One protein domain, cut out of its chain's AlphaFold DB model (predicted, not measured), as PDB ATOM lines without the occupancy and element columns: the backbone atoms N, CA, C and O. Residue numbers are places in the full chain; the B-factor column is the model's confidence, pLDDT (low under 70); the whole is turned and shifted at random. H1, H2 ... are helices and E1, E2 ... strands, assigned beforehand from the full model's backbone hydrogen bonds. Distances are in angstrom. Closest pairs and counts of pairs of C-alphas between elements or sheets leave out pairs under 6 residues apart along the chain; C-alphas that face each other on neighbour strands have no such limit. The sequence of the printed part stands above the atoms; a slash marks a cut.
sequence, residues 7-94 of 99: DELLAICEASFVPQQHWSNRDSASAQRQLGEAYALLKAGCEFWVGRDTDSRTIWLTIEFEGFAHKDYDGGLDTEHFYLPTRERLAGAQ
ATOM      1  N   ASP A   7      34.450 -26.013  -7.494       97.88
ATOM      2  CA  ASP A   7      34.825 -25.637  -6.125       97.88
ATOM      3  C   ASP A   7      35.699 -24.378  -6.098       97.88
ATOM      4  O   ASP A   7      35.535 -23.516  -5.234       97.88
ATOM      5  N   GLU A   8      36.598 -24.221  -7.073       97.31
ATOM      6  CA  GLU A   8      37.394 -23.001  -7.201       97.31
ATOM      7  C   GLU A   8      36.535 -21.787  -7.545       97.31
ATOM      8  O   GLU A   8      36.756 -20.721  -6.971       97.31
ATOM      9  N   LEU A   9      35.554 -21.943  -8.438       97.75
ATOM     10  CA  LEU A   9      34.622 -20.870  -8.790       97.75
ATOM     11  C   LEU A   9      33.708 -20.509  -7.616       97.75
ATOM     12  O   LEU A   9      33.515 -19.327  -7.353       97.75
ATOM     13  N   LEU A  10      33.208 -21.495  -6.866       98.31
ATOM     14  CA  LEU A  10      32.416 -21.260  -5.654       98.31
ATOM     15  C   LEU A  10      33.212 -20.468  -4.612       98.31
ATOM     16  O   LEU A  10      32.710 -19.475  -4.089       98.31
ATOM     17  N   ALA A  11      34.466 -20.854  -4.368       97.31
ATOM     18  CA  ALA A  11      35.345 -20.133  -3.450       97.31
ATOM     19  C   ALA A  11      35.624 -18.693  -3.920       97.31
ATOM     20  O   ALA A  11      35.685 -17.774  -3.104       97.31
ATOM     21  N   ILE A  12      35.776 -18.482  -5.232       96.44
ATOM     22  CA  ILE A  12      35.927 -17.143  -5.814       96.44
ATOM     23  C   ILE A  12      34.651 -16.327  -5.611       96.44
ATOM     24  O   ILE A  12      34.744 -15.185  -5.167       96.44
ATOM     25  N   CYS A  13      33.474 -16.894  -5.881       96.81
ATOM     26  CA  CYS A  13      32.205 -16.204  -5.675       96.81
ATOM     27  C   CYS A  13      32.027 -15.762  -4.217       96.81
ATOM     28  O   CYS A  13      31.728 -14.598  -3.966       96.81
ATOM     29  N   GLU A  14      32.265 -16.663  -3.258       96.00
ATOM     30  CA  GLU A  14      32.156 -16.358  -1.825       96.00
ATOM     31  C   GLU A  14      33.093 -15.221  -1.405       96.00
ATOM     32  O   GLU A  14      32.676 -14.303  -0.700       96.00
ATOM     33  N   ALA A  15      34.335 -15.237  -1.891       94.50
ATOM     34  CA  ALA A  15      35.312 -14.186  -1.622       94.50
ATOM     35  C   ALA A  15      35.029 -12.863  -2.365       94.50
ATOM     36  O   ALA A  15      35.630 -11.844  -2.030       94.50
ATOM     37  N   SER A  16      34.142 -12.869  -3.367       94.44
ATOM     38  CA  SER A  16      33.804 -11.694  -4.185       94.44
ATOM     39  C   SER A  16      32.628 -10.883  -3.643       94.44
ATOM     40  O   SER A  16      32.343  -9.810  -4.177       94.44
ATOM     41  N   PHE A  17      31.928 -11.367  -2.611       93.00
ATOM     42  CA  PHE A  17      30.884 -10.581  -1.958       93.00
ATOM     43  C   PHE A  17      31.511  -9.419  -1.191       93.00
ATOM     44  O   PHE A  17      32.271  -9.609  -0.242       93.00
ATOM     45  N   VAL A  18      31.147  -8.204  -1.585       89.44
ATOM     46  CA  VAL A  18      31.639  -6.972  -0.970       89.44
ATOM     47  C   VAL A  18      30.511  -6.384  -0.116       89.44
ATOM     48  O   VAL A  18      29.367  -6.330  -0.577       89.44
ATOM     49  N   PRO A  19      30.757  -5.940   1.131       91.00
ATOM     50  CA  PRO A  19      29.734  -5.243   1.906       91.00
ATOM     51  C   PRO A  19      29.303  -3.947   1.212       91.00
ATOM     52  O   PRO A  19      30.143  -3.229   0.676       91.00
ATOM     53  N   GLN A  20      28.014  -3.604   1.276       92.69
ATOM     54  CA  GLN A  20      27.439  -2.482   0.520       92.69
ATOM     55  C   GLN A  20      28.195  -1.155   0.687       92.69
ATOM     56  O   GLN A  20      28.345  -0.407  -0.277       92.69
ATOM     57  N   GLN A  21      28.698  -0.852   1.886       92.12
ATOM     58  CA  GLN A  21      29.462   0.373   2.149       92.12
ATOM     59  C   GLN A  21      30.828   0.445   1.440       92.12
ATOM     60  O   GLN A  21      31.459   1.500   1.450       92.12
ATOM     61  N   HIS A  22      31.295  -0.662   0.860       88.56
ATOM     62  CA  HIS A  22      32.558  -0.769   0.129       88.56
ATOM     63  C   HIS A  22      32.365  -0.895  -1.385       88.56
ATOM     64  O   HIS A  22      33.358  -0.981  -2.107       88.56
ATOM     65  N   TRP A  23      31.118  -0.885  -1.872       89.94
ATOM     66  CA  TRP A  23      30.847  -0.833  -3.305       89.94
ATOM     67  C   TRP A  23      31.327   0.505  -3.865       89.94
ATOM     68  O   TRP A  23      31.023   1.572  -3.325       89.94
ATOM     69  N   SER A  24      32.068   0.452  -4.963       81.19
ATOM     70  CA  SER A  24      32.539   1.631  -5.684       81.19
ATOM     71  C   SER A  24      32.437   1.391  -7.191       81.19
ATOM     72  O   SER A  24      31.856   0.397  -7.602       81.19
ATOM     73  N   ASN A  25      32.943   2.311  -8.017       79.44
ATOM     74  CA  ASN A  25      33.118   2.149  -9.466       79.44
ATOM     75  C   ASN A  25      31.987   1.393 -10.196       79.44
ATOM     76  O   ASN A  25      31.026   2.009 -10.662       79.44
ATOM     77  N   ARG A  26      32.144   0.074 -10.357       76.56
ATOM     78  CA  ARG A  26      31.219  -0.812 -11.078       76.56
ATOM     79  C   ARG A  26      30.565  -1.864 -10.185       76.56
ATOM     80  O   ARG A  26      29.692  -2.586 -10.669       76.56
ATOM     81  N   ASP A  27      30.931  -1.927  -8.911       82.94
ATOM     82  CA  ASP A  27      30.208  -2.734  -7.948       82.94
ATOM     83  C   ASP A  27      28.890  -2.042  -7.579       82.94
ATOM     84  O   ASP A  27      28.823  -0.861  -7.233       82.94
ATOM     85  N   SER A  28      27.793  -2.761  -7.757       88.56
ATOM     86  CA  SER A  28      26.440  -2.225  -7.654       88.56
ATOM     87  C   SER A  28      25.481  -3.327  -7.243       88.56
ATOM     88  O   SER A  28      25.787  -4.513  -7.358       88.56
ATOM     89  N   ALA A  29      24.259  -2.956  -6.856       92.56
ATOM     90  CA  ALA A  29      23.231  -3.944  -6.537       92.56
ATOM     91  C   ALA A  29      22.990  -4.934  -7.692       92.56
ATOM     92  O   ALA A  29      22.678  -6.094  -7.448       92.56
ATOM     93  N   SER A  30      23.137  -4.492  -8.947       92.00
ATOM     94  CA  SER A  30      23.020  -5.378 -10.108       92.00
ATOM     95  C   SER A  30      24.201  -6.344 -10.211       92.00
ATOM     96  O   SER A  30      23.985  -7.525 -10.459       92.00
ATOM     97  N   ALA A  31      25.427  -5.864  -9.986       91.06
ATOM     98  CA  ALA A  31      26.629  -6.698 -10.030       91.06
ATOM     99  C   ALA A  31      26.607  -7.772  -8.931       91.06
ATOM    100  O   ALA A  31      26.841  -8.946  -9.201       91.06
ATOM    101  N   GLN A  32      26.217  -7.402  -7.710       93.81
ATOM    102  CA  GLN A  32      26.120  -8.342  -6.588       93.81
ATOM    103  C   GLN A  32      24.985  -9.359  -6.763       93.81
ATOM    104  O   GLN A  32      25.109 -10.500  -6.323       93.81
ATOM    105  N   ARG A  33      23.891  -8.991  -7.449       95.56
ATOM    106  CA  ARG A  33      22.854  -9.958  -7.848       95.56
ATOM    107  C   ARG A  33      23.379 -10.965  -8.863       95.56
ATOM    108  O   ARG A  33      23.169 -12.150  -8.651       95.56
ATOM    109  N   GLN A  34      24.095 -10.517  -9.896       95.75
ATOM    110  CA  GLN A  34      24.721 -11.420 -10.872       95.75
ATOM    111  C   GLN A  34      25.738 -12.355 -10.208       95.75
ATOM    112  O   GLN A  34      25.758 -13.547 -10.497       95.75
ATOM    113  N   LEU A  35      26.538 -11.843  -9.266       95.88
ATOM    114  CA  LEU A  35      27.440 -12.664  -8.456       95.88
ATOM    115  C   LEU A  35      26.673 -13.727  -7.652       95.88
ATOM    116  O   LEU A  35      27.048 -14.900  -7.650       95.88
ATOM    117  N   GLY A  36      25.593 -13.323  -6.980       97.56
ATOM    118  CA  GLY A  36      24.741 -14.228  -6.210       97.56
ATOM    119  C   GLY A  36      24.059 -15.290  -7.071       97.56
ATOM    120  O   GLY A  36      23.977 -16.447  -6.662       97.56
ATOM    121  N   GLU A  37      23.619 -14.920  -8.268       98.06
ATOM    122  CA  GLU A  37      23.023 -15.828  -9.245       98.06
ATOM    123  C   GLU A  37      24.040 -16.856  -9.749       98.06
ATOM    124  O   GLU A  37      23.788 -18.056  -9.645       98.06
ATOM    125  N   ALA A  38      25.230 -16.414 -10.168       98.25
ATOM    126  CA  ALA A  38      26.314 -17.312 -10.565       98.25
ATOM    127  C   ALA A  38      26.666 -18.301  -9.442       98.25
ATOM    128  O   ALA A  38      26.791 -19.505  -9.678       98.25
ATOM    129  N   TYR A  39      26.786 -17.806  -8.205       98.44
ATOM    130  CA  TYR A  39      27.037 -18.642  -7.031       98.44
ATOM    131  C   TYR A  39      25.931 -19.681  -6.817       98.44
ATOM    132  O   TYR A  39      26.228 -20.859  -6.605       98.44
ATOM    133  N   ALA A  40      24.664 -19.268  -6.892       98.38
ATOM    134  CA  ALA A  40      23.524 -20.154  -6.697       98.38
ATOM    135  C   ALA A  40      23.463 -21.257  -7.763       98.38
ATOM    136  O   ALA A  40      23.311 -22.427  -7.408       98.38
ATOM    137  N   LEU A  41      23.644 -20.912  -9.041       98.38
ATOM    138  CA  LEU A  41      23.611 -21.872 -10.148       98.38
ATOM    139  C   LEU A  41      24.789 -22.859 -10.085       98.38
ATOM    140  O   LEU A  41      24.590 -24.070 -10.193       98.38
ATOM    141  N   LEU A  42      26.010 -22.380  -9.811       98.44
ATOM    142  CA  LEU A  42      27.167 -23.261  -9.596       98.44
ATOM    143  C   LEU A  42      26.919 -24.240  -8.443       98.44
ATOM    144  O   LEU A  42      27.205 -25.432  -8.567       98.44
ATOM    145  N   LYS A  43      26.361 -23.752  -7.329       98.38
ATOM    146  CA  LYS A  43      26.075 -24.561  -6.137       98.38
ATOM    147  C   LYS A  43      24.944 -25.563  -6.361       98.38
ATOM    148  O   LYS A  43      24.956 -26.627  -5.747       98.38
ATOM    149  N   ALA A  44      24.006 -25.250  -7.253       97.88
ATOM    150  CA  ALA A  44      22.949 -26.158  -7.690       97.88
ATOM    151  C   ALA A  44      23.461 -27.301  -8.588       97.88
ATOM    152  O   ALA A  44      22.714 -28.235  -8.865       97.88
ATOM    153  N   GLY A  45      24.730 -27.263  -9.010       97.69
ATOM    154  CA  GLY A  45      25.332 -28.301  -9.845       97.69
ATOM    155  C   GLY A  45      25.123 -28.089 -11.342       97.69
ATOM    156  O   GLY A  45      25.372 -29.019 -12.103       97.69
ATOM    157  N   CYS A  46      24.715 -26.888 -11.765       97.88
ATOM    158  CA  CYS A  46      24.593 -26.537 -13.177       97.88
ATOM    159  C   CYS A  46      25.918 -26.744 -13.936       97.88
ATOM    160  O   CYS A  46      27.021 -26.640 -13.369       97.88
ATOM    161  N   GLU A  47      25.795 -27.051 -15.227       97.62
ATOM    162  CA  GLU A  47      26.933 -27.175 -16.134       97.62
ATOM    163  C   GLU A  47      27.468 -25.791 -16.500       97.62
ATOM    164  O   GLU A  47      26.723 -24.814 -16.585       97.62
ATOM    165  N   PHE A  48      28.785 -25.690 -16.681       97.69
ATOM    166  CA  PHE A  48      29.432 -24.410 -16.939       97.69
ATOM    167  C   PHE A  48      30.661 -24.546 -17.831       97.69
ATOM    168  O   PHE A  48      31.300 -25.597 -17.914       97.69
ATOM    169  N   TRP A  49      31.040 -23.434 -18.455       96.81
ATOM    170  CA  TRP A  49      32.281 -23.317 -19.208       96.81
ATOM    171  C   TRP A  49      32.946 -21.965 -18.989       96.81
ATOM    172  O   TRP A  49      32.305 -20.916 -18.901       96.81
ATOM    173  N   VAL A  50      34.275 -22.003 -18.931       96.75
ATOM    174  CA  VAL A  50      35.117 -20.813 -18.818       96.75
ATOM    175  C   VAL A  50      35.405 -20.278 -20.219       96.75
ATOM    176  O   VAL A  50      35.944 -20.984 -21.076       96.75
ATOM    177  N   GLY A  51      35.039 -19.020 -20.448       94.94
ATOM    178  CA  GLY A  51      35.236 -18.313 -21.706       94.94
ATOM    179  C   GLY A  51      36.716 -18.105 -22.026       94.94
ATOM    180  O   GLY A  51      37.548 -17.915 -21.135       94.94
ATOM    181  N   ARG A  52      37.046 -18.110 -23.324       92.75
ATOM    182  CA  ARG A  52      38.424 -17.920 -23.817       92.75
ATOM    183  C   ARG A  52      38.992 -16.537 -23.509       92.75
ATOM    184  O   ARG A  52      40.207 -16.414 -23.421       92.75
ATOM    185  N   ASP A  53      38.121 -15.554 -23.307       92.69
ATOM    186  CA  ASP A  53      38.482 -14.173 -22.974       92.69
ATOM    187  C   ASP A  53      38.851 -13.994 -21.492       92.69
ATOM    188  O   ASP A  53      39.116 -12.883 -21.041       92.69
ATOM    189  N   THR A  54      38.853 -15.084 -20.713       94.50
ATOM    190  CA  THR A  54      39.343 -15.088 -19.331       94.50
ATOM    191  C   THR A  54      40.821 -14.711 -19.292       94.50
ATOM    192  O   THR A  54      41.654 -15.372 -19.917       94.50
ATOM    193  N   ASP A  55      41.152 -13.689 -18.509       92.94
ATOM    194  CA  ASP A  55      42.503 -13.152 -18.358       92.94
ATOM    195  C   ASP A  55      42.950 -13.145 -16.884       92.94
ATOM    196  O   ASP A  55      42.363 -13.814 -16.031       92.94
ATOM    197  N   SER A  56      44.028 -12.421 -16.569       90.81
ATOM    198  CA  SER A  56      44.540 -12.311 -15.196       90.81
ATOM    199  C   SER A  56      43.628 -11.520 -14.255       90.81
ATOM    200  O   SER A  56      43.832 -11.554 -13.044       90.81
ATOM    201  N   ARG A  57      42.611 -10.820 -14.766       91.19
ATOM    202  CA  ARG A  57      41.724  -9.940 -13.993       91.19
ATOM    203  C   ARG A  57      40.288 -10.439 -13.936       91.19
ATOM    204  O   ARG A  57      39.599 -10.152 -12.958       91.19
ATOM    205  N   THR A  58      39.816 -11.113 -14.975       93.81
ATOM    206  CA  THR A  58      38.401 -11.438 -15.140       93.81
ATOM    207  C   THR A  58      38.248 -12.864 -15.632       93.81
ATOM    208  O   THR A  58      38.854 -13.259 -16.624       93.81
ATOM    209  N   ILE A  59      37.406 -13.624 -14.945       95.81
ATOM    210  CA  ILE A  59      36.945 -14.943 -15.355       95.81
ATOM    211  C   ILE A  59      35.597 -14.749 -16.021       95.81
ATOM    212  O   ILE A  59      34.646 -14.334 -15.363       95.81
ATOM    213  N   TRP A  60      35.512 -15.058 -17.309       96.44
ATOM    214  CA  TRP A  60      34.242 -15.096 -18.023       96.44
ATOM    215  C   TRP A  60      33.655 -16.493 -17.888       96.44
ATOM    216  O   TRP A  60      34.298 -17.477 -18.258       96.44
ATOM    217  N   LEU A  61      32.451 -16.583 -17.341       96.75
ATOM    218  CA  LEU A  61      31.779 -17.832 -17.026       96.75
ATOM    219  C   LEU A  61      30.439 -17.856 -17.742       96.75
ATOM    220  O   LEU A  61      29.693 -16.888 -17.695       96.75
ATOM    221  N   THR A  62      30.112 -18.960 -18.392       97.69
ATOM    222  CA  THR A  62      28.744 -19.195 -18.854       97.69
ATOM    223  C   THR A  62      28.207 -20.410 -18.131       97.69
ATOM    224  O   THR A  62      28.940 -21.391 -17.971       97.69
ATOM    225  N   ILE A  63      26.965 -20.320 -17.670       98.06
ATOM    226  CA  ILE A  63      26.293 -21.395 -16.944       98.06
ATOM    227  C   ILE A  63      25.025 -21.755 -17.708       98.06
ATOM    228  O   ILE A  63      24.270 -20.863 -18.096       98.06
ATOM    229  N   GLU A  64      24.815 -23.050 -17.914       97.62
ATOM    230  CA  GLU A  64      23.606 -23.614 -18.507       97.62
ATOM    231  C   GLU A  64      22.690 -24.158 -17.413       97.62
ATOM    232  O   GLU A  64      23.142 -24.840 -16.488       97.62
ATOM    233  N   PHE A  65      21.398 -23.856 -17.500       96.62
ATOM    234  CA  PHE A  65      20.422 -24.246 -16.492       96.62
ATOM    235  C   PHE A  65      19.030 -24.459 -17.085       96.62
ATOM    236  O   PHE A  65      18.686 -23.992 -18.168       96.62
ATOM    237  N   GLU A  66      18.200 -25.191 -16.349       93.94
ATOM    238  CA  GLU A  66      16.811 -25.434 -16.722       93.94
ATOM    239  C   GLU A  66      15.962 -24.200 -16.393       93.94
ATOM    240  O   GLU A  66      15.560 -23.984 -15.246       93.94
ATOM    241  N   GLY A  67      15.686 -23.385 -17.408       88.06
ATOM    242  CA  GLY A  67      14.756 -22.268 -17.299       88.06
ATOM    243  C   GLY A  67      13.300 -22.700 -17.137       88.06
ATOM    244  O   GLY A  67      12.942 -23.872 -17.281       88.06
ATOM    245  N   PHE A  68      12.417 -21.726 -16.912       83.69
ATOM    246  CA  PHE A  68      10.974 -21.978 -16.814       83.69
ATOM    247  C   PHE A  68      10.426 -22.686 -18.064       83.69
ATOM    248  O   PHE A  68       9.652 -23.635 -17.961       83.69
ATOM    249  N   ALA A  69      10.886 -22.279 -19.252       80.50
ATOM    250  CA  ALA A  69      10.445 -22.878 -20.507       80.50
ATOM    251  C   ALA A  69      10.852 -24.351 -20.653       80.50
ATOM    252  O   ALA A  69      10.095 -25.131 -21.228       80.50
ATOM    253  N   HIS A  70      12.004 -24.740 -20.100       83.06
ATOM    254  CA  HIS A  70      12.442 -26.133 -20.090       83.06
ATOM    255  C   HIS A  70      11.485 -27.029 -19.298       83.06
ATOM    256  O   HIS A  70      11.221 -28.161 -19.690       83.06
ATOM    257  N   LYS A  71      10.943 -26.514 -18.190       79.94
ATOM    258  CA  LYS A  71      10.034 -27.271 -17.323       79.94
ATOM    259  C   LYS A  71       8.603 -27.329 -17.845       79.94
ATOM    260  O   LYS A  71       7.978 -28.381 -17.729       79.94
ATOM    261  N   ASP A  72       8.116 -26.245 -18.446       81.31
ATOM    262  CA  ASP A  72       6.680 -26.094 -18.711       81.31
ATOM    263  C   ASP A  72       6.302 -26.174 -20.203       81.31
ATOM    264  O   ASP A  72       5.121 -26.336 -20.517       81.31
ATOM    265  N   TYR A  73       7.268 -26.088 -21.131       81.19
ATOM    266  CA  TYR A  73       6.988 -25.958 -22.572       81.19
ATOM    267  C   TYR A  73       7.905 -26.775 -23.505       81.19
ATOM    268  O   TYR A  73       8.033 -26.409 -24.674       81.19
ATOM    269  N   ASP A  74       8.557 -27.843 -23.025       81.56
ATOM    270  CA  ASP A  74       9.591 -28.587 -23.783       81.56
ATOM    271  C   ASP A  74      10.688 -27.658 -24.360       81.56
ATOM    272  O   ASP A  74      11.259 -27.894 -25.429       81.56
ATOM    273  N   GLY A  75      10.967 -26.554 -23.657       81.00
ATOM    274  CA  GLY A  75      11.996 -25.592 -24.029       81.00
ATOM    275  C   GLY A  75      13.409 -26.163 -23.886       81.00
ATOM    276  O   GLY A  75      13.660 -27.112 -23.143       81.00
ATOM    277  N   GLY A  76      14.361 -25.555 -24.594       89.25
ATOM    278  CA  GLY A  76      15.784 -25.830 -24.387       89.25
ATOM    279  C   GLY A  76      16.272 -25.363 -23.012       89.25
ATOM    280  O   GLY A  76      15.535 -24.725 -22.261       89.25
ATOM    281  N   LEU A  77      17.523 -25.690 -22.698       93.62
ATOM    282  CA  LEU A  77      18.211 -25.108 -21.550       93.62
ATOM    283  C   LEU A  77      18.496 -23.626 -21.817       93.62
ATOM    284  O   LEU A  77      18.765 -23.233 -22.955       93.62
ATOM    285  N   ASP A  78      18.441 -22.829 -20.758       95.12
ATOM    286  CA  ASP A  78      18.842 -21.430 -20.783       95.12
ATOM    287  C   ASP A  78      20.340 -21.327 -20.490       95.12
ATOM    288  O   ASP A  78      20.935 -22.187 -19.837       95.12
ATOM    289  N   THR A  79      20.952 -20.245 -20.963       95.81
ATOM    290  CA  THR A  79      22.360 -19.938 -20.711       95.81
ATOM    291  C   THR A  79      22.511 -18.474 -20.357       95.81
ATOM    292  O   THR A  79      21.939 -17.630 -21.045       95.81
ATOM    293  N   GLU A  80      23.338 -18.171 -19.361       97.06
ATOM    294  CA  GLU A  80      23.630 -16.793 -18.953       97.06
ATOM    295  C   GLU A  80      25.139 -16.578 -18.798       97.06
ATOM    296  O   GLU A  80      25.885 -17.501 -18.440       97.06
ATOM    297  N   HIS A  81      25.595 -15.355 -19.087       96.69
ATOM    298  CA  HIS A  81      27.004 -14.977 -19.036       96.69
ATOM    299  C   HIS A  81      27.309 -14.158 -17.780       96.69
ATOM    300  O   HIS A  81      26.840 -13.037 -17.598       96.69
ATOM    301  N   PHE A  82      28.197 -14.694 -16.957       96.56
ATOM    302  CA  PHE A  82      28.681 -14.083 -15.732       96.56
ATOM    303  C   PHE A  82      30.160 -13.723 -15.854       96.56
ATOM    304  O   PHE A  82      30.906 -14.255 -16.682       96.56
ATOM    305  N   TYR A  83      30.607 -12.828 -14.982       94.50
ATOM    306  CA  TYR A  83      32.014 -12.503 -14.829       94.50
ATOM    307  C   TYR A  83      32.374 -12.455 -13.349       94.50
ATOM    308  O   TYR A  83      31.631 -11.919 -12.529       94.50
ATOM    309  N   LEU A  84      33.520 -13.037 -13.017       95.00
ATOM    310  CA  LEU A  84      34.059 -13.101 -11.663       95.00
ATOM    311  C   LEU A  84      35.471 -12.501 -11.654       95.00
ATOM    312  O   LEU A  84      36.173 -12.571 -12.669       95.00
ATOM    313  N   PRO A  85      35.943 -11.929 -10.538       94.44
ATOM    314  CA  PRO A  85      37.350 -11.577 -10.403       94.44
ATOM    315  C   PRO A  85      38.216 -12.842 -10.304       94.44
ATOM    316  O   PRO A  85      37.786 -13.890  -9.827       94.44
ATOM    317  N   THR A  86      39.477 -12.753 -10.722       94.12
ATOM    318  CA  THR A  86      40.458 -13.808 -10.431       94.12
ATOM    319  C   THR A  86      40.887 -13.766  -8.962       94.12
ATOM    320  O   THR A  86      40.769 -12.743  -8.285       94.12
ATOM    321  N   ARG A  87      41.486 -14.859  -8.468       91.94
ATOM    322  CA  ARG A  87      42.119 -14.880  -7.134       91.94
ATOM    323  C   ARG A  87      43.181 -13.790  -6.972       91.94
ATOM    324  O   ARG A  87      43.271 -13.185  -5.910       91.94
ATOM    325  N   GLU A  88      43.961 -13.538  -8.022       90.75
ATOM    326  CA  GLU A  88      44.970 -12.473  -8.043       90.75
ATOM    327  C   GLU A  88      44.323 -11.099  -7.832       90.75
ATOM    328  O   GLU A  88      44.776 -10.310  -7.003       90.75
ATOM    329  N   ARG A  89      43.205 -10.843  -8.517       90.56
ATOM    330  CA  ARG A  89      42.460  -9.592  -8.385       90.56
ATOM    331  C   ARG A  89      41.850  -9.416  -6.996       90.56
ATOM    332  O   ARG A  89      41.965  -8.335  -6.423       90.56
ATOM    333  N   LEU A  90      41.266 -10.473  -6.436       90.81
ATOM    334  CA  LEU A  90      40.723 -10.461  -5.074       90.81
ATOM    335  C   LEU A  90      41.804 -10.183  -4.021       90.81
ATOM    336  O   LEU A  90      41.590  -9.379  -3.115       90.81
ATOM    337  N   ALA A  91      42.984 -10.794  -4.164       88.50
ATOM    338  CA  ALA A  91      44.110 -10.550  -3.264       88.50
ATOM    339  C   ALA A  91      44.568  -9.079  -3.290       88.50
ATOM    340  O   ALA A  91      44.946  -8.533  -2.253       88.50
ATOM    341  N   GLY A  92      44.495  -8.426  -4.455       85.94
ATOM    342  CA  GLY A  92      44.792  -7.001  -4.607       85.94
ATOM    343  C   GLY A  92      43.718  -6.067  -4.039       85.94
ATOM    344  O   GLY A  92      44.059  -4.984  -3.567       85.94
ATOM    345  N   ALA A  93      42.447  -6.482  -4.052       83.69
ATOM    346  CA  ALA A  93      41.313  -5.665  -3.615       83.69
ATOM    347  C   ALA A  93      41.140  -5.600  -2.085       83.69
ATOM    348  O   ALA A  93      40.513  -4.681  -1.577       83.69
ATOM    349  N   GLN A  94      41.684  -6.555  -1.320       79.25
ATOM    350  CA  GLN A  94      41.658  -6.537   0.158       79.25
ATOM    351  C   GLN A  94      40.253  -6.325   0.776       79.25
ATOM    352  O   GLN A  94      40.111  -5.698   1.825       79.25
TER     353      GLN A  94
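Overview. This is residues 7 to 94 of the 99 residues of an uncharacterized protein of Arthrobacter sp. EpRS71 (UniProt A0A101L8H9). A three-stranded antiparallel sheet has a hairpin of two helices, H1 and H2, packed over one face, while a narrow loop with the short H3 extends the model beyond one end of E2 and E3, and H4 follows at the other end of E3. The printed part has 88 residues, in the order H1, H2, E1, E2, H3, E3, H4; the sheet runs E1, E2, E3, and the class is mixed, helices and strands. It is only just compact, close to loose, with a radius of gyration of the C-alphas of 14.1 A, and elongated, spanning 45 by 28 by 20 A.

Along the chain. H1, residues 7 to 15, begins at C-alpha 7 (34.825, -25.637, -6.125) and is 12.3 A long. H2, residues 29 to 43, is 20.8 A long. The strands are E1, residues 47 to 50, E2, residues 58 to 65, 22.1 A, and E3, residues 78 to 85, 23.4 A. H3 is residues 68 to 72; H4, residues 87 to 93, ends at C-alpha 93 (41.313, -5.665, -3.615).

Arrangement. H1 and H2 form two layers with the sheet, both helices on one face. They touch as a helical hairpin, closest at the C-alphas of Cys 13 and Tyr 39, 5.9 A, at a shallow tilt of 28 degrees, opposite ways. H2's height over the sheet is 9.0 A; it lies over E2 and E3. E1 and E2, a hairpin, have N 49 and O 62 within hydrogen-bond range at 3.0 A; E2 and E3 have N 61 and O 82 at 2.9 A. H4 only grazes the sheet; H3 is not on it. Every O i to N i+4 pair is within hydrogen-bond range in H1, H2, H3 and H4.

Size, cuts and confidence. The C-alphas farthest apart, Tyr 73 and Gly 92, are 45.9 A apart. The H1 to H2 link is long; the printed part has no cut, and no printed residue is under 70 in pLDDT.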